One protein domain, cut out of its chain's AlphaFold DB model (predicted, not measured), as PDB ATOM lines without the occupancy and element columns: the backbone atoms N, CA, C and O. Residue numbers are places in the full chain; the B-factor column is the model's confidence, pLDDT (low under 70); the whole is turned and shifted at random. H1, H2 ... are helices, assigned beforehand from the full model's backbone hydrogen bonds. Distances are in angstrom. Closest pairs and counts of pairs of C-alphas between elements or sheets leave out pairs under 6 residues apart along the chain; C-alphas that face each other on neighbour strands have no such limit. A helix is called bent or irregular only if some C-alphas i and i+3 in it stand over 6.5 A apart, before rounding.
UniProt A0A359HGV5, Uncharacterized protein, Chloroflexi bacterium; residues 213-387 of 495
ATOM      1  N   PHE A 213      29.480  63.049  13.320       87.88
ATOM      2  CA  PHE A 213      28.711  62.888  12.085       87.88
ATOM      3  C   PHE A 213      28.952  61.529  11.412       87.88
ATOM      4  O   PHE A 213      28.035  60.937  10.855       87.88
ATOM      5  N   LEU A 214      30.177  61.005  11.500       92.69
ATOM      6  CA  LEU A 214      30.581  59.740  10.888       92.69
ATOM      7  C   LEU A 214      30.271  58.505  11.752       92.69
ATOM      8  O   LEU A 214      30.556  57.392  11.312       92.69
ATOM      9  N   GLN A 215      29.663  58.648  12.941       91.31
ATOM     10  CA  GLN A 215      29.293  57.495  13.781       91.31
ATOM     11  C   GLN A 215      28.469  56.418  13.052       91.31
ATOM     12  O   GLN A 215      28.784  55.241  13.257       91.31
ATOM     13  N   PRO A 216      27.486  56.756  12.188       94.12
ATOM     14  CA  PRO A 216      26.732  55.756  11.431       94.12
ATOM     15  C   PRO A 216      27.610  54.881  10.529       94.12
ATOM     16  O   PRO A 216      27.301  53.713  10.352       94.12
ATOM     17  N   ILE A 217      28.734  55.401  10.018       95.94
ATOM     18  CA  ILE A 217      29.722  54.620   9.253       95.94
ATOM     19  C   ILE A 217      30.711  53.930  10.200       95.94
ATOM     20  O   ILE A 217      31.058  52.766  10.013       95.94
ATOM     21  N   HIS A 218      31.179  54.621  11.245       96.25
ATOM     22  CA  HIS A 218      32.194  54.089  12.161       96.25
ATOM     23  C   HIS A 218      31.711  52.865  12.938       96.25
ATOM     24  O   HIS A 218      32.524  51.992  13.235       96.25
ATOM     25  N   TYR A 219      30.428  52.796  13.299       95.25
ATOM     26  CA  TYR A 219      29.862  51.646  14.003       95.25
ATOM     27  C   TYR A 219      29.955  50.343  13.182       95.25
ATOM     28  O   TYR A 219      30.692  49.456  13.618       95.25
ATOM     29  N   PRO A 220      29.333  50.223  11.989       97.25
ATOM     30  CA  PRO A 220      29.462  49.026  11.158       97.25
ATOM     31  C   PRO A 220      30.903  48.801  10.689       97.25
ATOM     32  O   PRO A 220      31.363  47.663  10.623       97.25
ATOM     33  N   PHE A 221      31.680  49.862  10.449       97.88
ATOM     34  CA  PHE A 221      33.088  49.703  10.082       97.88
ATOM     35  C   PHE A 221      33.900  49.015  11.193       97.88
ATOM     36  O   PHE A 221      34.728  48.158  10.895       97.88
ATOM     37  N   ARG A 222      33.642  49.303  12.479       97.38
ATOM     38  CA  ARG A 222      34.285  48.605  13.616       97.38
ATOM     39  C   ARG A 222      33.874  47.136  13.734       97.38
ATOM     40  O   ARG A 222      34.634  46.342  14.292       97.38
ATOM     41  N   GLU A 223      32.715  46.743  13.205       96.19
ATOM     42  CA  GLU A 223      32.315  45.331  13.164       96.19
ATOM     43  C   GLU A 223      33.246  44.512  12.258       96.19
ATOM     44  O   GLU A 223      33.529  43.356  12.588       96.19
ATOM     45  N   LEU A 224      33.748  45.122  11.173       96.56
ATOM     46  CA  LEU A 224      34.777  44.579  10.274       96.56
ATOM     47  C   LEU A 224      36.203  44.812  10.808       96.56
ATOM     48  O   LEU A 224      37.055  43.930  10.732       96.56
ATOM     49  N   PHE A 225      36.461  45.991  11.378       97.06
ATOM     50  CA  PHE A 225      37.773  46.428  11.855       97.06
ATOM     51  C   PHE A 225      37.868  46.389  13.380       97.06
ATOM     52  O   PHE A 225      37.789  47.403  14.076       97.06
ATOM     53  N   ASN A 226      38.120  45.198  13.912       95.62
ATOM     54  CA  ASN A 226      38.501  45.007  15.306       95.62
ATOM     55  C   ASN A 226      39.494  43.837  15.440       95.62
ATOM     56  O   ASN A 226      39.519  42.954  14.577       95.62
ATOM     57  N   PRO A 227      40.327  43.816  16.500       94.38
ATOM     58  CA  PRO A 227      41.346  42.778  16.668       94.38
ATOM     59  C   PRO A 227      40.771  41.357  16.703       94.38
ATOM     60  O   PRO A 227      41.403  40.428  16.209       94.38
ATOM     61  N   GLY A 228      39.558  41.187  17.243       94.38
ATOM     62  CA  GLY A 228      38.859  39.901  17.280       94.38
ATOM     63  C   GLY A 228      38.548  39.371  15.881       94.38
ATOM     64  O   GLY A 228      38.917  38.242  15.571       94.38
ATOM     65  N   MET A 229      37.959  40.205  15.018       94.38
ATOM     66  CA  MET A 229      37.666  39.865  13.622       94.38
ATOM     67  C   MET A 229      38.943  39.502  12.858       94.38
ATOM     68  O   MET A 229      38.994  38.469  12.201       94.38
ATOM     69  N   PHE A 230      40.007  40.301  12.979       94.25
ATOM     70  CA  PHE A 230      41.259  40.033  12.258       94.25
ATOM     71  C   PHE A 230      41.938  38.751  12.752       94.25
ATOM     72  O   PHE A 230      42.368  37.944  11.932       94.25
ATOM     73  N   ASN A 231      41.977  38.503  14.064       91.88
ATOM     74  CA  ASN A 231      42.469  37.233  14.607       91.88
ATOM     75  C   ASN A 231      41.629  36.042  14.136       91.88
ATOM     76  O   ASN A 231      42.178  34.991  13.810       91.88
ATOM     77  N   TRP A 232      40.312  36.207  14.058       92.06
ATOM     78  CA  TRP A 232      39.419  35.173  13.559       92.06
ATOM     79  C   TRP A 232      39.657  34.873  12.072       92.06
ATOM     80  O   TRP A 232      39.796  33.705  11.712       92.06
ATOM     81  N   LEU A 233      39.837  35.896  11.229       92.62
ATOM     82  CA  LEU A 233      40.244  35.720   9.829       92.62
ATOM     83  C   LEU A 233      41.605  35.013   9.727       92.62
ATOM     84  O   LEU A 233      41.752  34.092   8.931       92.62
ATOM     85  N   LEU A 234      42.593  35.385  10.554       90.12
ATOM     86  CA  LEU A 234      43.922  34.757  10.569       90.12
ATOM     87  C   LEU A 234      43.874  33.260  10.920       90.12
ATOM     88  O   LEU A 234      44.615  32.471  10.325       90.12
ATOM     89  N   ILE A 235      43.045  32.872  11.894       89.06
ATOM     90  CA  ILE A 235      42.923  31.482  12.363       89.06
ATOM     91  C   ILE A 235      42.195  30.615  11.331       89.06
ATOM     92  O   ILE A 235      42.592  29.471  11.125       89.06
ATOM     93  N   ASN A 236      41.180  31.162  10.659       89.56
ATOM     94  CA  ASN A 236      40.379  30.435   9.672       89.56
ATOM     95  C   ASN A 236      40.957  30.481   8.252       89.56
ATOM     96  O   ASN A 236      40.259  30.151   7.304       89.56
ATOM     97  N   ARG A 237      42.221  30.867   8.050       89.38
ATOM     98  CA  ARG A 237      42.861  30.691   6.735       89.38
ATOM     99  C   ARG A 237      43.070  29.213   6.447       89.38
ATOM    100  O   ARG A 237      43.445  28.441   7.331       89.38
ATOM    101  N   ALA A 238      42.924  28.839   5.185       84.94
ATOM    102  CA  ALA A 238      43.338  27.524   4.748       84.94
ATOM    103  C   ALA A 238      44.865  27.399   4.864       84.94
ATOM    104  O   ALA A 238      45.610  28.271   4.418       84.94
ATOM    105  N   THR A 239      45.337  26.303   5.454       79.38
ATOM    106  CA  THR A 239      46.769  25.983   5.554       79.38
ATOM    107  C   THR A 239      47.038  24.600   4.977       79.38
ATOM    108  O   THR A 239      46.137  23.761   4.877       79.38
ATOM    109  N   LEU A 240      48.289  24.337   4.597       65.88
ATOM    110  CA  LEU A 240      48.708  23.022   4.114       65.88
ATOM    111  C   LEU A 240      48.529  21.985   5.242       65.88
ATOM    112  O   LEU A 240      49.317  21.924   6.180       65.88
ATOM    113  N   GLY A 241      47.464  21.180   5.162       63.59
ATOM    114  CA  GLY A 241      47.147  20.120   6.130       63.59
ATOM    115  C   GLY A 241      46.054  20.444   7.162       63.59
ATOM    116  O   GLY A 241      45.686  19.552   7.926       63.59
ATOM    117  N   ARG A 242      45.501  21.667   7.179       63.50
ATOM    118  CA  ARG A 242      44.284  22.024   7.934       63.50
ATOM    119  C   ARG A 242      43.443  23.012   7.123       63.50
ATOM    120  O   ARG A 242      43.770  24.195   7.046       63.50
ATOM    121  N   ALA A 243      42.361  22.512   6.538       66.38
ATOM    122  CA  ALA A 243      41.321  23.319   5.911       66.38
ATOM    123  C   ALA A 243      39.971  22.849   6.462       66.38
ATOM    124  O   ALA A 243      39.514  21.752   6.148       66.38
ATOM    125  N   ASP A 244      39.378  23.658   7.334       77.75
ATOM    126  CA  ASP A 244      38.007  23.464   7.793       77.75
ATOM    127  C   ASP A 244      37.107  24.339   6.917       77.75
ATOM    128  O   ASP A 244      36.956  25.541   7.147       77.75
ATOM    129  N   HIS A 245      36.605  23.742   5.834       78.38
ATOM    130  CA  HIS A 245      35.807  24.454   4.836       78.38
ATOM    131  C   HIS A 245      34.543  25.078   5.439       78.38
ATOM    132  O   HIS A 245      34.171  26.180   5.040       78.38
ATOM    133  N   ASP A 246      33.931  24.428   6.433       82.75
ATOM    134  CA  ASP A 246      32.718  24.928   7.078       82.75
ATOM    135  C   ASP A 246      33.019  26.209   7.870       82.75
ATOM    136  O   ASP A 246      32.308  27.206   7.744       82.75
ATOM    137  N   HIS A 247      34.122  26.232   8.627       84.62
ATOM    138  CA  HIS A 247      34.529  27.426   9.372       84.62
ATOM    139  C   HIS A 247      34.972  28.577   8.460       84.62
ATOM    140  O   HIS A 247      34.659  29.736   8.753       84.62
ATOM    141  N   ILE A 248      35.644  28.287   7.339       87.19
ATOM    142  CA  ILE A 248      35.969  29.297   6.317       87.19
ATOM    143  C   ILE A 248      34.683  29.923   5.769       87.19
ATOM    144  O   ILE A 248      34.570  31.148   5.720       87.19
ATOM    145  N   GLN A 249      33.686  29.105   5.422       90.06
ATOM    146  CA  GLN A 249      32.430  29.602   4.865       90.06
ATOM    147  C   GLN A 249      31.645  30.455   5.870       90.06
ATOM    148  O   GLN A 249      31.107  31.503   5.505       90.06
ATOM    149  N   ILE A 250      31.604  30.045   7.142       92.38
ATOM    150  CA  ILE A 250      31.002  30.837   8.227       92.38
ATOM    151  C   ILE A 250      31.722  32.185   8.356       92.38
ATOM    152  O   ILE A 250      31.071  33.226   8.449       92.38
ATOM    153  N   THR A 251      33.057  32.170   8.284       91.94
ATOM    154  CA  THR A 251      33.900  33.373   8.348       91.94
ATOM    155  C   THR A 251      33.574  34.367   7.242       91.94
ATOM    156  O   THR A 251      33.369  35.554   7.504       91.94
ATOM    157  N   ILE A 252      33.472  33.874   6.009       94.69
ATOM    158  CA  ILE A 252      33.136  34.695   4.846       94.69
ATOM    159  C   ILE A 252      31.717  35.257   4.970       94.69
ATOM    160  O   ILE A 252      31.515  36.456   4.789       94.69
ATOM    161  N   THR A 253      30.749  34.422   5.359       95.19
ATOM    162  CA  THR A 253      29.339  34.823   5.496       95.19
ATOM    163  C   THR A 253      29.157  35.932   6.539       95.19
ATOM    164  O   THR A 253      28.385  36.867   6.326       95.19
ATOM    165  N   GLU A 254      29.875  35.870   7.664       95.56
ATOM    166  CA  GLU A 254      29.828  36.927   8.679       95.56
ATOM    167  C   GLU A 254      30.445  38.242   8.164       95.56
ATOM    168  O   GLU A 254      29.867  39.314   8.362       95.56
ATOM    169  N   ALA A 255      31.583  38.181   7.463       95.50
ATOM    170  CA  ALA A 255      32.202  39.361   6.853       95.50
ATOM    171  C   ALA A 255      31.287  40.014   5.800       95.50
ATOM    172  O   ALA A 255      31.141  41.236   5.771       95.50
ATOM    173  N   GLU A 256      30.616  39.201   4.986       95.94
ATOM    174  CA  GLU A 256      29.651  39.618   3.968       95.94
ATOM    175  C   GLU A 256      28.452  40.363   4.586       95.94
ATOM    176  O   GLU A 256      28.062  41.436   4.124       95.94
ATOM    177  N   GLN A 257      27.887  39.842   5.683       96.88
ATOM    178  CA  GLN A 257      26.797  40.505   6.408       96.88
ATOM    179  C   GLN A 257      27.214  41.866   6.979       96.88
ATOM    180  O   GLN A 257      26.465  42.839   6.857       96.88
ATOM    181  N   LYS A 258      28.413  41.949   7.564       97.75
ATOM    182  CA  LYS A 258      28.961  43.206   8.093       97.75
ATOM    183  C   LYS A 258      29.269  44.206   6.975       97.75
ATOM    184  O   LYS A 258      29.025  45.398   7.148       97.75
ATOM    185  N   MET A 259      29.733  43.740   5.812       97.88
ATOM    186  CA  MET A 259      29.918  44.594   4.635       97.88
ATOM    187  C   MET A 259      28.585  45.168   4.149       97.88
ATOM    188  O   MET A 259      28.485  46.379   3.968       97.88
ATOM    189  N   ARG A 260      27.528  44.351   4.032       97.62
ATOM    190  CA  ARG A 260      26.182  44.853   3.690       97.62
ATOM    191  C   ARG A 260      25.707  45.926   4.658       97.62
ATOM    192  O   ARG A 260      25.199  46.960   4.236       97.62
ATOM    193  N   HIS A 261      25.899  45.698   5.956       97.69
ATOM    194  CA  HIS A 261      25.555  46.678   6.980       97.69
ATOM    195  C   HIS A 261      26.330  47.994   6.796       97.69
ATOM    196  O   HIS A 261      25.722  49.062   6.836       97.69
ATOM    197  N   LEU A 262      27.635  47.930   6.516       98.00
ATOM    198  CA  LEU A 262      28.452  49.111   6.239       98.00
ATOM    199  C   LEU A 262      27.952  49.891   5.015       98.00
ATOM    200  O   LEU A 262      27.741  51.098   5.117       98.00
ATOM    201  N   ILE A 263      27.736  49.223   3.877       97.69
ATOM    202  CA  ILE A 263      27.290  49.890   2.644       97.69
ATOM    203  C   ILE A 263      25.900  50.509   2.820       97.69
ATOM    204  O   ILE A 263      25.667  51.625   2.358       97.69
ATOM    205  N   ARG A 264      25.007  49.855   3.571       97.12
ATOM    206  CA  ARG A 264      23.692  50.405   3.924       97.12
ATOM    207  C   ARG A 264      23.786  51.725   4.677       97.12
ATOM    208  O   ARG A 264      23.072  52.672   4.352       97.12
ATOM    209  N   GLU A 265      24.632  51.792   5.702       97.44
ATOM    210  CA  GLU A 265      24.790  53.014   6.493       97.44
ATOM    211  C   GLU A 265      25.534  54.110   5.718       97.44
ATOM    212  O   GLU A 265      25.190  55.283   5.858       97.44
ATOM    213  N   ILE A 266      26.472  53.745   4.834       96.19
ATOM    214  CA  ILE A 266      27.072  54.688   3.875       96.19
ATOM    215  C   ILE A 266      25.976  55.273   2.976       96.19
ATOM    216  O   ILE A 266      25.808  56.489   2.951       96.19
ATOM    217  N   ASN A 267      25.172  54.432   2.317       95.25
ATOM    218  CA  ASN A 267      24.083  54.870   1.438       95.25
ATOM    219  C   ASN A 267      23.111  55.831   2.133       95.25
ATOM    220  O   ASN A 267      22.697  56.823   1.539       95.25
ATOM    221  N   LYS A 268      22.784  55.580   3.405       94.88
ATOM    222  CA  LYS A 268      21.943  56.482   4.203       94.88
ATOM    223  C   LYS A 268      22.618  57.817   4.510       94.88
ATOM    224  O   LYS A 268      21.942  58.837   4.480       94.88
ATOM    225  N   LEU A 269      23.910  57.815   4.849       92.38
ATOM    226  CA  LEU A 269      24.608  59.029   5.283       92.38
ATOM    227  C   LEU A 269      24.927  59.973   4.119       92.38
ATOM    228  O   LEU A 269      24.803  61.184   4.275       92.38
ATOM    229  N   ILE A 270      25.369  59.429   2.980       90.75
ATOM    230  CA  ILE A 270      25.772  60.215   1.798       90.75
ATOM    231  C   ILE A 270      24.713  60.229   0.685       90.75
ATOM    232  O   ILE A 270      24.986  60.724  -0.405       90.75
ATOM    233  N   GLU A 271      23.515  59.705   0.963       90.12
ATOM    234  CA  GLU A 271      22.363  59.657   0.049       90.12
ATOM    235  C   GLU A 271      22.670  58.980  -1.305       90.12
ATOM    236  O   GLU A 271      22.204  59.405  -2.364       90.12
ATOM    237  N   THR A 272      23.453  57.898  -1.277       91.38
ATOM    238  CA  THR A 272      23.793  57.086  -2.457       91.38
ATOM    239  C   THR A 272      22.923  55.834  -2.575       91.38
ATOM    240  O   THR A 272      22.227  55.436  -1.642       91.38
ATOM    241  N   GLN A 273      22.952  55.201  -3.751       90.88
ATOM    242  CA  GLN A 273      22.195  53.980  -4.064       90.88
ATOM    243  C   GLN A 273      23.119  52.848  -4.528       90.88
ATOM    244  O   GLN A 273      22.783  52.102  -5.444       90.88
ATOM    245  N   ALA A 274      24.308  52.747  -3.931       91.69
ATOM    246  CA  ALA A 274      25.232  51.664  -4.236       91.69
ATOM    247  C   ALA A 274      24.591  50.315  -3.879       91.69
ATOM    248  O   ALA A 274      23.962  50.195  -2.826       91.69
ATOM    249  N   ASP A 275      24.744  49.310  -4.737       93.38
ATOM    250  CA  ASP A 275      24.127  48.004  -4.517       93.38
ATOM    251  C   ASP A 275      24.838  47.254  -3.381       93.38
ATOM    252  O   ASP A 275      25.959  46.774  -3.541       93.38
ATOM    253  N   GLU A 276      24.183  47.158  -2.220       95.25
ATOM    254  CA  GLU A 276      24.714  46.467  -1.040       95.25
ATOM    255  C   GLU A 276      25.126  45.017  -1.349       95.25
ATOM    256  O   GLU A 276      26.105  44.538  -0.775       95.25
ATOM    257  N   GLU A 277      24.409  44.331  -2.246       95.81
ATOM    258  CA  GLU A 277      24.649  42.922  -2.562       95.81
ATOM    259  C   GLU A 277      25.884  42.750  -3.449       95.81
ATOM    260  O   GLU A 277      26.709  41.881  -3.180       95.81
ATOM    261  N   LEU A 278      26.106  43.643  -4.423       94.38
ATOM    262  CA  LEU A 278      27.316  43.598  -5.256       94.38
ATOM    263  C   LEU A 278      28.600  43.745  -4.425       94.38
ATOM    264  O   LEU A 278      29.589  43.052  -4.674       94.38
ATOM    265  N   PHE A 279      28.595  44.614  -3.410       96.00
ATOM    266  CA  PHE A 279      29.733  44.759  -2.493       96.00
ATOM    267  C   PHE A 279      29.925  43.525  -1.609       96.00
ATOM    268  O   PHE A 279      31.062  43.136  -1.325       96.00
ATOM    269  N   ALA A 280      28.824  42.917  -1.172       96.25
ATOM    270  CA  ALA A 280      28.823  41.701  -0.376       96.25
ATOM    271  C   ALA A 280      29.437  40.531  -1.160       96.25
ATOM    272  O   ALA A 280      30.384  39.901  -0.692       96.25
ATOM    273  N   GLU A 281      28.970  40.307  -2.388       95.94
ATOM    274  CA  GLU A 281      29.462  39.257  -3.279       95.94
ATOM    275  C   GLU A 281      30.927  39.466  -3.690       95.94
ATOM    276  O   GLU A 281      31.700  38.507  -3.748       95.94
ATOM    277  N   ALA A 282      31.341  40.710  -3.959       95.31
ATOM    278  CA  ALA A 282      32.746  41.020  -4.230       95.31
ATOM    279  C   ALA A 282      33.627  40.697  -3.013       95.31
ATOM    280  O   ALA A 282      34.616  39.972  -3.138       95.31
ATOM    281  N   THR A 283      33.206  41.138  -1.821       96.50
ATOM    282  CA  THR A 283      33.895  40.835  -0.554       96.50
ATOM    283  C   THR A 283      33.983  39.329  -0.321       96.50
ATOM    284  O   THR A 283      35.020  38.841   0.120       96.50
ATOM    285  N   HIS A 284      32.925  38.582  -0.645       96.50
ATOM    286  CA  HIS A 284      32.903  37.127  -0.541       96.50
ATOM    287  C   HIS A 284      34.009  36.486  -1.384       96.50
ATOM    288  O   HIS A 284      34.838  35.750  -0.848       96.50
ATOM    289  N   ARG A 285      34.060  36.787  -2.690       96.25
ATOM    290  CA  ARG A 285      35.031  36.188  -3.627       96.25
ATOM    291  C   ARG A 285      36.474  36.559  -3.288       96.25
ATOM    292  O   ARG A 285      37.374  35.716  -3.338       96.25
ATOM    293  N   GLU A 286      36.710  37.815  -2.927       97.06
ATOM    294  CA  GLU A 286      38.038  38.302  -2.552       97.06
ATOM    295  C   GLU A 286      38.507  37.708  -1.225       97.06
ATOM    296  O   GLU A 286      39.673  37.320  -1.097       97.06
ATOM    297  N   LEU A 287      37.614  37.593  -0.240       96.19
ATOM    298  CA  LEU A 287      37.954  37.010   1.050       96.19
ATOM    299  C   LEU A 287      38.167  35.498   0.943       96.19
ATOM    300  O   LEU A 287      39.132  34.999   1.516       96.19
ATOM    301  N   GLU A 288      37.352  34.781   0.163       94.94
ATOM    302  CA  GLU A 288      37.573  33.362  -0.146       94.94
ATOM    303  C   GLU A 288      38.960  33.148  -0.765       94.94
ATOM    304  O   GLU A 288      39.741  32.306  -0.311       94.94
ATOM    305  N   THR A 289      39.308  33.973  -1.754       94.69
ATOM    306  CA  THR A 289      40.621  33.942  -2.404       94.69
ATOM    307  C   THR A 289      41.743  34.242  -1.412       94.69
ATOM    308  O   THR A 289      42.741  33.521  -1.371       94.69
ATOM    309  N   THR A 290      41.570  35.266  -0.573       95.19
ATOM    310  CA  THR A 290      42.559  35.691   0.427       95.19
ATOM    311  C   THR A 290      42.789  34.610   1.486       95.19
ATOM    312  O   THR A 290      43.933  34.286   1.811       95.19
ATOM    313  N   LEU A 291      41.721  34.001   2.011       93.06
ATOM    314  CA  LEU A 291      41.807  32.911   2.988       93.06
ATOM    315  C   LEU A 291      42.355  31.616   2.364       93.06
ATOM    316  O   LEU A 291      42.965  30.811   3.067       93.06
ATOM    317  N   GLY A 292      42.168  31.434   1.055       92.06
ATOM    318  CA  GLY A 292      42.616  30.284   0.274       92.06
ATOM    319  C   GLY A 292      43.999  30.411  -0.376       92.06
ATOM    320  O   GLY A 292      44.404  29.474  -1.066       92.06
ATOM    321  N   LEU A 293      44.742  31.512  -0.174       92.12
ATOM    322  CA  LEU A 293      46.017  31.767  -0.872       92.12
ATOM    323  C   LEU A 293      47.016  30.602  -0.763       92.12
ATOM    324  O   LEU A 293      47.676  30.257  -1.740       92.12
ATOM    325  N   MET A 294      47.099  29.942   0.395       89.31
ATOM    326  CA  MET A 294      48.028  28.822   0.615       89.31
ATOM    327  C   MET A 294      47.690  27.565  -0.204       89.31
ATOM    328  O   MET A 294      48.546  26.698  -0.378       89.31
ATOM    329  N   LEU A 295      46.457  27.454  -0.709       89.38
ATOM    330  CA  LEU A 295      45.983  26.312  -1.496       89.38
ATOM    331  C   LEU A 295      46.104  26.525  -3.010       89.38
ATOM    332  O   LEU A 295      45.843  25.595  -3.774       89.38
ATOM    333  N   LEU A 296      46.526  27.708  -3.471       89.88
ATOM    334  CA  LEU A 296      46.647  28.001  -4.904       89.88
ATOM    335  C   LEU A 296      47.511  26.998  -5.690       89.88
ATOM    336  O   LEU A 296      47.079  26.619  -6.777       89.88
ATOM    337  N   PRO A 297      48.654  26.488  -5.178       90.06
ATOM    338  CA  PRO A 297      49.435  25.486  -5.906       90.06
ATOM    339  C   PRO A 297      48.639  24.202  -6.194       90.06
ATOM    340  O   PRO A 297      48.809  23.599  -7.246       90.06
ATOM    341  N   GLN A 298      47.722  23.815  -5.297       88.44
ATOM    342  CA  GLN A 298      46.840  22.655  -5.490       88.44
ATOM    343  C   GLN A 298      45.693  22.960  -6.462       88.44
ATOM    344  O   GLN A 298      45.247  22.075  -7.187       88.44
ATOM    345  N   LYS A 299      45.217  24.213  -6.479       87.25
ATOM    346  CA  LYS A 299      44.149  24.685  -7.376       87.25
ATOM    347  C   LYS A 299      44.614  24.757  -8.839       87.25
ATOM    348  O   LYS A 299      43.798  24.574  -9.736       87.25
ATOM    349  N   PHE A 300      45.913  24.973  -9.070       87.81
ATOM    350  CA  PHE A 300      46.526  25.098 -10.398       87.81
ATOM    351  C   PHE A 300      47.677  24.094 -10.600       87.81
ATOM    352  O   PHE A 300      48.841  24.495 -10.637       87.81
ATOM    353  N   PRO A 301      47.386  22.787 -10.756       86.62
ATOM    354  CA  PRO A 301      48.414  21.744 -10.825       86.62
ATOM    355  C   PRO A 301      49.330  21.857 -12.055       86.62
ATOM    356  O   PRO A 301      50.501  21.491 -11.985       86.62
ATOM    357  N   GLU A 302      48.835  22.389 -13.176       87.81
ATOM    358  CA  GLU A 302      49.645  22.587 -14.391       87.81
ATOM    359  C   GLU A 302      50.731  23.664 -14.204       87.81
ATOM    360  O   GLU A 302      51.812  23.561 -14.783       87.81
ATOM    361  N   ASP A 303      50.484  24.634 -13.316       88.75
ATOM    362  CA  ASP A 303      51.367  25.765 -13.001       88.75
ATOM    363  C   ASP A 303      51.846  25.751 -11.534       88.75
ATOM    364  O   ASP A 303      52.277  26.777 -10.996       88.75
ATOM    365  N   GLU A 304      51.804  24.584 -10.875       89.06
ATOM    366  CA  GLU A 304      52.008  24.427  -9.425       89.06
ATOM    367  C   GLU A 304      53.281  25.130  -8.936       89.06
ATOM    368  O   GLU A 304      53.266  25.844  -7.935       89.06
ATOM    369  N   LYS A 305      54.391  24.987  -9.675       90.12
ATOM    370  CA  LYS A 305      55.686  25.597  -9.326       90.12
ATOM    371  C   LYS A 305      55.623  27.121  -9.264       90.12
ATOM    372  O   LYS A 305      56.216  27.713  -8.368       90.12
ATOM    373  N   ILE A 306      54.926  27.750 -10.209       90.81
ATOM    374  CA  ILE A 306      54.819  29.210 -10.278       90.81
ATOM    375  C   ILE A 306      53.951  29.706  -9.126       90.81
ATOM    376  O   ILE A 306      54.346  30.630  -8.418       90.81
ATOM    377  N   TYR A 307      52.808  29.061  -8.885       91.69
ATOM    378  CA  TYR A 307      51.948  29.417  -7.759       91.69
ATOM    379  C   TYR A 307      52.620  29.153  -6.410       91.69
ATOM    380  O   TYR A 307      52.428  29.929  -5.480       91.69
ATOM    381  N   HIS A 308      53.474  28.134  -6.305       91.38
ATOM    382  CA  HIS A 308      54.290  27.912  -5.115       91.38
ATOM    383  C   HIS A 308      55.271  29.071  -4.875       91.38
ATOM    384  O   HIS A 308      55.352  29.578  -3.756       91.38
ATOM    385  N   GLU A 309      55.969  29.546  -5.916       91.44
ATOM    386  CA  GLU A 309      56.836  30.733  -5.828       91.44
ATOM    387  C   GLU A 309      56.047  32.002  -5.454       91.44
ATOM    388  O   GLU A 309      56.487  32.768  -4.595       91.44
ATOM    389  N   ILE A 310      54.872  32.215  -6.062       92.69
ATOM    390  CA  ILE A 310      54.001  33.366  -5.774       92.69
ATOM    391  C   ILE A 310      53.549  33.341  -4.313       92.69
ATOM    392  O   ILE A 310      53.741  34.328  -3.608       92.69
ATOM    393  N   VAL A 311      52.994  32.223  -3.836       91.19
ATOM    394  CA  VAL A 311      52.462  32.085  -2.470       91.19
ATOM    395  C   VAL A 311      53.556  32.271  -1.422       91.19
ATOM    396  O   VAL A 311      53.345  33.006  -0.461       91.19
ATOM    397  N   GLN A 312      54.753  31.711  -1.626       88.44
ATOM    398  CA  GLN A 312      55.890  31.966  -0.731       88.44
ATOM    399  C   GLN A 312      56.255  33.453  -0.652       88.44
ATOM    400  O   GLN A 312      56.714  33.932   0.387       88.44
ATOM    401  N   GLN A 313      56.066  34.189  -1.750       88.81
ATOM    402  CA  GLN A 313      56.300  35.620  -1.777       88.81
ATOM    403  C   GLN A 313      55.181  36.383  -1.064       88.81
ATOM    404  O   GLN A 313      55.513  37.243  -0.260       88.81
ATOM    405  N   ILE A 314      53.901  36.103  -1.331       89.62
ATOM    406  CA  ILE A 314      52.768  36.947  -0.901       89.62
ATOM    407  C   ILE A 314      52.032  36.481   0.356       89.62
ATOM    408  O   ILE A 314      51.280  37.256   0.917       89.62
ATOM    409  N   ALA A 315      52.203  35.245   0.808       82.69
ATOM    410  CA  ALA A 315      51.444  34.691   1.927       82.69
ATOM    411  C   ALA A 315      52.389  34.099   2.988       82.69
ATOM    412  O   ALA A 315      52.336  32.903   3.273       82.69
ATOM    413  N   PRO A 316      53.285  34.906   3.591       78.56
ATOM    414  CA  PRO A 316      54.118  34.431   4.692       78.56
ATOM    415  C   PRO A 316      53.237  33.963   5.863       78.56
ATOM    416  O   PRO A 316      52.442  34.738   6.398       78.56
ATOM    417  N   GLU A 317      53.387  32.709   6.298       70.50
ATOM    418  CA  GLU A 317      52.561  32.134   7.376       70.50
ATOM    419  C   GLU A 317      52.668  32.918   8.700       70.50
ATOM    420  O   GLU A 317      51.709  32.981   9.468       70.50
ATOM    421  N   SER A 318      53.815  33.556   8.956       73.69
ATOM    422  CA  SER A 318      54.165  34.170  10.247       73.69
ATOM    423  C   SER A 318      54.255  35.705  10.230       73.69
ATOM    424  O   SER A 318      55.036  36.268  10.991       73.69
ATOM    425  N   ASP A 319      53.487  36.397   9.381       85.19
ATOM    426  CA  ASP A 319      53.499  37.873   9.319       85.19
ATOM    427  C   ASP A 319      52.098  38.497   9.511       85.19
ATOM    428  O   ASP A 319      51.415  38.823   8.534       85.19
ATOM    429  N   PRO A 320      51.638  38.692  10.763       84.88
ATOM    430  CA  PRO A 320      50.343  39.314  11.050       84.88
ATOM    431  C   PRO A 320      50.181  40.712  10.444       84.88
ATOM    432  O   PRO A 320      49.068  41.094  10.076       84.88
ATOM    433  N   ALA A 321      51.275  41.470  10.300       88.38
ATOM    434  CA  ALA A 321      51.235  42.801   9.707       88.38
ATOM    435  C   ALA A 321      50.845  42.715   8.229       88.38
ATOM    436  O   ALA A 321      49.934  43.428   7.808       88.38
ATOM    437  N   HIS A 322      51.453  41.800   7.472       91.50
ATOM    438  CA  HIS A 322      51.117  41.596   6.065       91.50
ATOM    439  C   HIS A 322      49.641  41.223   5.873       91.50
ATOM    440  O   HIS A 322      48.929  41.847   5.089       91.50
ATOM    441  N   TRP A 323      49.156  40.255   6.647       92.94
ATOM    442  CA  TRP A 323      47.773  39.794   6.547       92.94
ATOM    443  C   TRP A 323      46.753  40.837   6.996       92.94
ATOM    444  O   TRP A 323      45.712  40.978   6.359       92.94
ATOM    445  N   SER A 324      47.065  41.625   8.031       94.06
ATOM    446  CA  SER A 324      46.202  42.742   8.426       94.06
ATOM    447  C   SER A 324      46.045  43.766   7.298       94.06
ATOM    448  O   SER A 324      44.951  44.294   7.115       94.06
ATOM    449  N   VAL A 325      47.087  44.001   6.491       96.62
ATOM    450  CA  VAL A 325      47.004  44.882   5.317       96.62
ATOM    451  C   VAL A 325      46.128  44.274   4.223       96.62
ATOM    452  O   VAL A 325      45.298  44.995   3.677       96.62
ATOM    453  N   LEU A 326      46.251  42.972   3.935       96.50
ATOM    454  CA  LEU A 326      45.407  42.305   2.934       96.50
ATOM    455  C   LEU A 326      43.924  42.336   3.320       96.50
ATOM    456  O   LEU A 326      43.099  42.751   2.513       96.50
ATOM    457  N   PHE A 327      43.581  41.985   4.563       96.62
ATOM    458  CA  PHE A 327      42.193  42.069   5.036       96.62
ATOM    459  C   PHE A 327      41.674  43.506   5.019       96.62
ATOM    460  O   PHE A 327      40.547  43.757   4.599       96.62
ATOM    461  N   SER A 328      42.516  44.464   5.419       98.00
ATOM    462  CA  SER A 328      42.145  45.876   5.348       98.00
ATOM    463  C   SER A 328      41.879  46.318   3.909       98.00
ATOM    464  O   SER A 328      40.950  47.087   3.677       98.00
ATOM    465  N   TRP A 329      42.670  45.836   2.949       98.44
ATOM    466  CA  TRP A 329      42.505  46.141   1.532       98.44
ATOM    467  C   TRP A 329      41.185  45.575   0.995       98.44
ATOM    468  O   TRP A 329      40.390  46.354   0.472       98.44
ATOM    469  N   VAL A 330      40.878  44.293   1.246       97.94
ATOM    470  CA  VAL A 330      39.598  43.660   0.848       97.94
ATOM    471  C   VAL A 330      38.409  44.529   1.271       97.94
ATOM    472  O   VAL A 330      37.580  44.905   0.448       97.94
ATOM    473  N   PHE A 331      38.382  44.983   2.527       98.00
ATOM    474  CA  PHE A 331      37.253  45.760   3.044       98.00
ATOM    475  C   PHE A 331      37.215  47.244   2.636       98.00
ATOM    476  O   PHE A 331      36.218  47.907   2.911       98.00
ATOM    477  N   THR A 332      38.269  47.805   2.031       98.12
ATOM    478  CA  THR A 332      38.352  49.263   1.781       98.12
ATOM    479  C   THR A 332      38.544  49.658   0.322       98.12
ATOM    480  O   THR A 332      38.148  50.756  -0.069       98.12
ATOM    481  N   HIS A 333      39.119  48.785  -0.503       97.12
ATOM    482  CA  HIS A 333      39.605  49.141  -1.836       97.12
ATOM    483  C   HIS A 333      38.481  49.531  -2.826       97.12
ATOM    484  O   HIS A 333      38.680  50.375  -3.707       97.12
ATOM    485  N   ASN A 334      37.261  49.025  -2.611       95.62
ATOM    486  CA  ASN A 334      36.074  49.336  -3.413       95.62
ATOM    487  C   ASN A 334      35.177  50.449  -2.838       95.62
ATOM    488  O   ASN A 334      34.202  50.810  -3.491       95.62
ATOM    489  N   LEU A 335      35.477  51.043  -1.671       96.00
ATOM    490  CA  LEU A 335      34.585  52.038  -1.042       96.00
ATOM    491  C   LEU A 335      34.260  53.233  -1.956       96.00
ATOM    492  O   LEU A 335      33.146  53.744  -1.923       96.00
ATOM    493  N   GLY A 336      35.180  53.646  -2.826       94.31
ATOM    494  CA  GLY A 336      34.984  54.712  -3.808       94.31
ATOM    495  C   GLY A 336      33.877  54.438  -4.833       94.31
ATOM    496  O   GLY A 336      33.294  55.400  -5.348       94.31
ATOM    497  N   LYS A 337      33.537  53.162  -5.077       94.69
ATOM    498  CA  LYS A 337      32.414  52.754  -5.939       94.69
ATOM    499  C   LYS A 337      31.055  53.112  -5.337       94.69
ATOM    500  O   LYS A 337      30.101  53.260  -6.086       94.69
ATOM    501  N   THR A 338      30.967  53.339  -4.019       92.50
ATOM    502  CA  THR A 338      29.705  53.761  -3.377       92.50
ATOM    503  C   THR A 338      29.218  55.119  -3.881       92.50
ATOM    504  O   THR A 338      28.019  55.373  -3.930       92.50
ATOM    505  N   ILE A 339      30.153  55.976  -4.301       89.25
ATOM    506  CA  ILE A 339      29.871  57.303  -4.853       89.25
ATOM    507  C   ILE A 339      29.723  57.235  -6.376       89.25
ATOM    508  O   ILE A 339      28.816  57.844  -6.938       89.25
ATOM    509  N   SER A 340      30.641  56.549  -7.065       84.81
ATOM    510  CA  SER A 340      30.610  56.405  -8.524       84.81
ATOM    511  C   SER A 340      31.589  55.330  -9.008       84.81
ATOM    512  O   SER A 340      32.728  55.265  -8.546       84.81
ATOM    513  N   GLU A 341      31.178  54.543  -9.997       78.94
ATOM    514  CA  GLU A 341      31.967  53.447 -10.582       78.94
ATOM    515  C   GLU A 341      32.952  53.883 -11.687       78.94
ATOM    516  O   GLU A 341      33.521  53.049 -12.383       78.94
ATOM    517  N   THR A 342      33.173  55.187 -11.878       80.81
ATOM    518  CA  THR A 342      34.146  55.718 -12.856       80.81
ATOM    519  C   THR A 342      35.577  55.221 -12.608       80.81
ATOM    520  O   THR A 342      35.919  54.909 -11.469       80.81
ATOM    521  N   GLU A 343      36.441  55.275 -13.633       68.88
ATOM    522  CA  GLU A 343      37.844  54.803 -13.600       68.88
ATOM    523  C   GLU A 343      38.669  55.298 -12.386       68.88
ATOM    524  O   GLU A 343      39.530  54.571 -11.898       68.88
ATOM    525  N   ASP A 344      38.355  56.469 -11.820       82.06
ATOM    526  CA  ASP A 344      39.068  57.057 -10.673       82.06
ATOM    527  C   ASP A 344      38.616  56.545  -9.284       82.06
ATOM    528  O   ASP A 344      38.941  57.144  -8.251       82.06
ATOM    529  N   PHE A 345      37.837  55.458  -9.205       92.50
ATOM    530  CA  PHE A 345      37.329  54.974  -7.915       92.50
ATOM    531  C   PHE A 345      38.444  54.550  -6.941       92.50
ATOM    532  O   PHE A 345      38.218  54.612  -5.737       92.50
ATOM    533  N   SER A 346      39.640  54.174  -7.419       93.88
ATOM    534  CA  SER A 346      40.782  53.796  -6.566       93.88
ATOM    535  C   SER A 346      41.311  54.957  -5.726       93.88
ATOM    536  O   SER A 346      41.438  54.844  -4.504       93.88
ATOM    537  N   GLU A 347      41.557  56.103  -6.359       93.31
ATOM    538  CA  GLU A 347      41.985  57.328  -5.677       93.31
ATOM    539  C   GLU A 347      40.886  57.845  -4.746       93.31
ATOM    540  O   GLU A 347      41.163  58.337  -3.645       93.31
ATOM    541  N   ARG A 348      39.617  57.657  -5.133       95.00
ATOM    542  CA  ARG A 348      38.483  57.972  -4.263       95.00
ATOM    543  C   ARG A 348      38.450  57.064  -3.035       95.00
ATOM    544  O   ARG A 348      38.421  57.590  -1.930       95.00
ATOM    545  N   SER A 349      38.520  55.741  -3.194       96.94
ATOM    546  CA  SER A 349      38.594  54.785  -2.076       96.94
ATOM    547  C   SER A 349      39.720  55.147  -1.116       96.94
ATOM    548  O   SER A 349      39.516  55.196   0.096       96.94
ATOM    549  N   ARG A 350      40.903  55.474  -1.654       96.75
ATOM    550  CA  ARG A 350      42.040  55.915  -0.848       96.75
ATOM    551  C   ARG A 350      41.720  57.192  -0.070       96.75
ATOM    552  O   ARG A 350      42.086  57.286   1.099       96.75
ATOM    553  N   SER A 351      41.077  58.172  -0.705       96.00
ATOM    554  CA  SER A 351      40.756  59.464  -0.082       96.00
ATOM    555  C   SER A 351      39.704  59.304   1.015       96.00
ATOM    556  O   SER A 351      39.852  59.866   2.099       96.00
ATOM    557  N   LEU A 352      38.706  58.439   0.796       96.06
ATOM    558  CA  LEU A 352      37.662  58.124   1.773       96.06
ATOM    559  C   LEU A 352      38.219  57.528   3.073       96.06
ATOM    560  O   LEU A 352      37.673  57.797   4.141       96.06
ATOM    561  N   ILE A 353      39.335  56.787   3.026       97.44
ATOM    562  CA  ILE A 353      40.008  56.288   4.241       97.44
ATOM    563  C   ILE A 353      40.388  57.442   5.187       97.44
ATOM    564  O   ILE A 353      40.316  57.288   6.410       97.44
ATOM    565  N   ASP A 354      40.763  58.602   4.641       95.00
ATOM    566  CA  ASP A 354      41.118  59.790   5.421       95.00
ATOM    567  C   ASP A 354      39.927  60.711   5.673       95.00
ATOM    568  O   ASP A 354      39.733  61.163   6.803       95.00
ATOM    569  N   GLU A 355      39.093  60.956   4.664       93.38
ATOM    570  CA  GLU A 355      37.924  61.830   4.786       93.38
ATOM    571  C   GLU A 355      36.903  61.305   5.799       93.38
ATOM    572  O   GLU A 355      36.348  62.088   6.573       93.38
ATOM    573  N   TRP A 356      36.710  59.982   5.852       95.06
ATOM    574  CA  TRP A 356      35.846  59.322   6.832       95.06
ATOM    575  C   TRP A 356      36.582  58.914   8.115       95.06
ATOM    576  O   TRP A 356      36.020  58.199   8.944       95.06
ATOM    577  N   LEU A 357      37.824  59.370   8.319       95.00
ATOM    578  CA  LEU A 357      38.633  59.093   9.516       95.00
ATOM    579  C   LEU A 357      38.815  57.587   9.816       95.00
ATOM    580  O   LEU A 357      39.070  57.192  10.958       95.00
ATOM    581  N   LEU A 358      38.734  56.730   8.792       97.06
ATOM    582  CA  LEU A 358      38.883  55.276   8.929       97.06
ATOM    583  C   LEU A 358      40.313  54.895   9.322       97.06
ATOM    584  O   LEU A 358      40.509  53.924  10.050       97.06
ATOM    585  N   SER A 359      41.301  55.708   8.926       96.12
ATOM    586  CA  SER A 359      42.712  55.588   9.325       96.12
ATOM    587  C   SER A 359      42.895  55.324  10.826       96.12
ATOM    588  O   SER A 359      43.720  54.495  11.213       96.12
ATOM    589  N   LYS A 360      42.107  55.988  11.685       92.75
ATOM    590  CA  LYS A 360      42.182  55.832  13.145       92.75
ATOM    591  C   LYS A 360      41.670  54.468  13.606       92.75
ATOM    592  O   LYS A 360      42.297  53.848  14.460       92.75
ATOM    593  N   ILE A 361      40.567  53.995  13.025       96.25
ATOM    594  CA  ILE A 361      39.977  52.691  13.350       96.25
ATOM    595  C   ILE A 361      40.915  51.575  12.877       96.25
ATOM    596  O   ILE A 361      41.278  50.716  13.672       96.25
ATOM    597  N   ILE A 362      41.408  51.659  11.638       96.81
ATOM    598  CA  ILE A 362      42.371  50.706  11.061       96.81
ATOM    599  C   ILE A 362      43.637  50.628  11.926       96.81
ATOM    600  O   ILE A 362      44.078  49.539  12.293       96.81
ATOM    601  N   ALA A 363      44.208  51.775  12.310       94.69
ATOM    602  CA  ALA A 363      45.398  51.812  13.159       94.69
ATOM    603  C   ALA A 363      45.157  51.179  14.542       94.69
ATOM    604  O   ALA A 363      46.020  50.457  15.039       94.69
ATOM    605  N   GLN A 364      43.987  51.407  15.152       93.50
ATOM    606  CA  GLN A 364      43.604  50.778  16.421       93.50
ATOM    607  C   GLN A 364      43.453  49.258  16.281       93.50
ATOM    608  O   GLN A 364      43.939  48.521  17.139       93.50
ATOM    609  N   THR A 365      42.840  48.782  15.194       94.81
ATOM    610  CA  THR A 365      42.709  47.350  14.892       94.81
ATOM    611  C   THR A 365      44.073  46.682  14.764       94.81
ATOM    612  O   THR A 365      44.324  45.691  15.442       94.81
ATOM    613  N   ILE A 366      44.973  47.252  13.954       92.25
ATOM    614  CA  ILE A 366      46.322  46.712  13.725       92.25
ATOM    615  C   ILE A 366      47.153  46.766  15.016       92.25
ATOM    616  O   ILE A 366      47.862  45.813  15.333       92.25
ATOM    617  N   SER A 367      47.038  47.842  15.802       91.50
ATOM    618  CA  SER A 367      47.722  47.956  17.096       91.50
ATOM    619  C   SER A 367      47.265  46.900  18.105       91.50
ATOM    620  O   SER A 367      48.061  46.501  18.948       91.50
ATOM    621  N   GLY A 368      46.006  46.455  18.040       90.00
ATOM    622  CA  GLY A 368      45.470  45.405  18.909       90.00
ATOM    623  C   GLY A 368      45.906  43.982  18.537       90.00
ATOM    624  O   GLY A 368      45.531  43.047  19.234       90.00
ATOM    625  N   LEU A 369      46.687  43.814  17.462       87.19
ATOM    626  CA  LEU A 369      47.327  42.550  17.069       87.19
ATOM    627  C   LEU A 369      48.764  42.431  17.615       87.19
ATOM    628  O   LEU A 369      49.588  41.727  17.035       87.19
ATOM    629  N   ASP A 370      49.083  43.172  18.682       84.88
ATOM    630  CA  ASP A 370      50.407  43.239  19.321       84.88
ATOM    631  C   ASP A 370      51.549  43.697  18.389       84.88
ATOM    632  O   ASP A 370      52.725  43.380  18.588       84.88
ATOM    633  N   LEU A 371      51.220  44.495  17.367       81.19
ATOM    634  CA  LEU A 371      52.203  45.093  16.466       81.19
ATOM    635  C   LEU A 371      52.807  46.381  17.061       81.19
ATOM    636  O   LEU A 371      52.089  47.191  17.656       81.19
ATOM    637  N   PRO A 372      54.117  46.638  16.868       83.75
ATOM    638  CA  PRO A 372      54.749  47.867  17.341       83.75
ATOM    639  C   PRO A 372      54.209  49.098  16.598       83.75
ATOM    640  O   PRO A 372      53.838  49.019  15.428       83.75
ATOM    641  N   ALA A 373      54.249  50.271  17.239       84.12
ATOM    642  CA  ALA A 373      53.689  51.512  16.688       84.12
ATOM    643  C   ALA A 373      54.249  51.906  15.300       84.12
ATOM    644  O   ALA A 373      53.494  52.357  14.438       84.12
ATOM    645  N   ASP A 374      55.551  51.698  15.048       84.81
ATOM    646  CA  ASP A 374      56.162  51.913  13.718       84.81
ATOM    647  C   ASP A 374      55.587  50.945  12.667       84.81
ATOM    648  O   ASP A 374      55.359  51.331  11.521       84.81
ATOM    649  N   GLY A 375      55.282  49.708  13.070       89.19
ATOM    650  CA  GLY A 375      54.614  48.718  12.227       89.19
ATOM    651  C   GLY A 375      53.201  49.151  11.839       89.19
ATOM    652  O   GLY A 375      52.854  49.087  10.665       89.19
ATOM    653  N   VAL A 376      52.422  49.687  12.785       93.00
ATOM    654  CA  VAL A 376      51.057  50.189  12.527       93.00
ATOM    655  C   VAL A 376      51.059  51.292  11.466       93.00
ATOM    656  O   VAL A 376      50.299  51.230  10.499       93.00
ATOM    657  N   GLN A 377      51.941  52.287  11.610       92.06
ATOM    658  CA  GLN A 377      52.036  53.398  10.657       92.06
ATOM    659  C   GLN A 377      52.505  52.932   9.274       92.06
ATOM    660  O   GLN A 377      51.967  53.375   8.258       92.06
ATOM    661  N   LYS A 378      53.473  52.009   9.216       93.25
ATOM    662  CA  LYS A 378      53.909  51.390   7.957       93.25
ATOM    663  C   LYS A 378      52.774  50.629   7.273       93.25
ATOM    664  O   LYS A 378      52.575  50.824   6.077       93.25
ATOM    665  N   SER A 379      52.021  49.811   8.007       95.44
ATOM    666  CA  SER A 379      50.891  49.049   7.462       95.44
ATOM    667  C   SER A 379      49.788  49.959   6.924       95.44
ATOM    668  O   SER A 379      49.292  49.724   5.825       95.44
ATOM    669  N   LEU A 380      49.450  51.038   7.639       96.12
ATOM    670  CA  LEU A 380      48.444  51.998   7.180       96.12
ATOM    671  C   LEU A 380      48.881  52.730   5.899       96.12
ATOM    672  O   LEU A 380      48.077  52.899   4.984       96.12
ATOM    673  N   LYS A 381      50.154  53.140   5.802       96.56
ATOM    674  CA  LYS A 381      50.694  53.749   4.571       96.56
ATOM    675  C   LYS A 381      50.679  52.765   3.404       96.56
ATOM    676  O   LYS A 381      50.249  53.130   2.315       96.56
ATOM    677  N   LEU A 382      51.103  51.522   3.644       97.75
ATOM    678  CA  LEU A 382      51.069  50.474   2.628       97.75
ATOM    679  C   LEU A 382      49.642  50.243   2.127       97.75
ATOM    680  O   LEU A 382      49.432  50.259   0.922       97.75
ATOM    681  N   LEU A 383      48.667  50.102   3.029       98.25
ATOM    682  CA  LEU A 383      47.258  49.936   2.673       98.25
ATOM    683  C   LEU A 383      46.780  51.026   1.706       98.25
ATOM    684  O   LEU A 383      46.239  50.707   0.653       98.25
ATOM    685  N   LYS A 384      47.016  52.304   2.029       98.19
ATOM    686  CA  LYS A 384      46.600  53.427   1.174       98.19
ATOM    687  C   LYS A 384      47.239  53.372  -0.212       98.19
ATOM    688  O   LYS A 384      46.548  53.597  -1.202       98.19
ATOM    689  N   ILE A 385      48.527  53.021  -0.284       98.00
ATOM    690  CA  ILE A 385      49.234  52.831  -1.557       98.00
ATOM    691  C   ILE A 385      48.606  51.681  -2.352       98.00
ATOM    692  O   ILE A 385      48.369  51.835  -3.544       98.00
ATOM    693  N   LEU A 386      48.309  50.548  -1.710       98.06
ATOM    694  CA  LEU A 386      47.698  49.391  -2.372       98.06
ATOM    695  C   LEU A 386      46.281  49.690  -2.876       98.06
ATOM    696  O   LEU A 386      45.928  49.248  -3.963       98.06
ATOM    697  N   VAL A 387      45.487  50.466  -2.134       97.88
ATOM    698  CA  VAL A 387      44.157  50.914  -2.585       97.88
ATOM    699  C   VAL A 387      44.276  51.833  -3.803       97.88
ATOM    700  O   VAL A 387      43.623  51.594  -4.813       97.88
TER     701      VAL A 387
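This is residues 213 to 387 of the 495 residues of an uncharacterized protein of Chloroflexi bacterium (UniProt A0A359HGV5). A ring of five helices, H1, H3, H4, H7 and H10, makes a loose up-and-down bundle in which H7 lies nearest the mean of the C-alphas; H11 packs along H7. The long H3 runs along one side with H4 folded back on it, and the small hairpin of H5 and H6 lies at one end of the longest axis, touching no other named helix. H8 and H9 pack on each other towards the other end, and H2 crosses H7. The printed part has 175 residues with eleven named helices, H1 to H11 in order, and no named strand; it is all helix, and compact with a radius of gyration of the C-alphas of 16.3 A and spans of 48 by 35 by 31 A.

H1, residues 215 to 224, begins at C-alpha 215 (29.293, 57.495, 13.781). H2 is residues 227 to 235. H3, residues 245 to 270, is the longest at 37.3 A, with C-alpha 245 at (35.807, 24.454, 4.836). H4, residues 276 to 291, measures 22.2 A. H5, residues 293 to 299, and H6, residues 301 to 314, are irregular: C-alphas 294 and 297 are 7.5 A apart, and C-alphas 302 and 305 are 8.4 A apart. H7 is residues 320 to 332, H8 335 to 338, H9 345 to 355 and H10 358 to 367. H11, residues 373 to 387, measures 21.5 A and ends at C-alpha 387 (44.157, 50.914, -2.585).

In the bundle, each helix runs against the one before it. H1 touches H3 at a shallow tilt of 11 degrees, closest at the C-alphas of Pro 220 and Leu 262, 5.0 A. H3 and H4 form a helical hairpin, closest at C-alphas 256 and 280, 4.9 A. H4 touches H7 with residues 283 to 290 alone, closest at C-alphas 283 and 330, 6.5 A. H7 and H10 only just touch, with 3 pairs of C-alphas within 8 A, closest at C-alphas 324 and 366, 6.6 A. H11 touches H7, the same way at a steep tilt of 39 degrees, closest at C-alphas 325 and 383, 5.7 A. H2 touches H7, closest at C-alphas 230 and 324, 6.8 A. H8 touches H9, closest at C-alphas 336 and 349, 4.0 A. H5 and H6 form a helical hairpin, closest at C-alphas 297 and 304, 4.5 A; H6 and H7 are apart. Every O i to N i+4 pair is within hydrogen-bond range in H2, H3, H4, H7, H10 and H11; the counts are 4 of 6 in H1, 8 of 10 in H6, 6 of 7 in H9 and 1 of 3 in H5, which has 3 of 4 O i to N i+3 pairs within range, and H8 is too short for an O i to N i+4 pair.

The two C-alphas farthest apart, of Phe 213 and Glu 302, are 52.6 A apart. The printed part has no cut and no long link. Its mean pLDDT is 91.6, with residues 240 to 243 and residue 343 under 70.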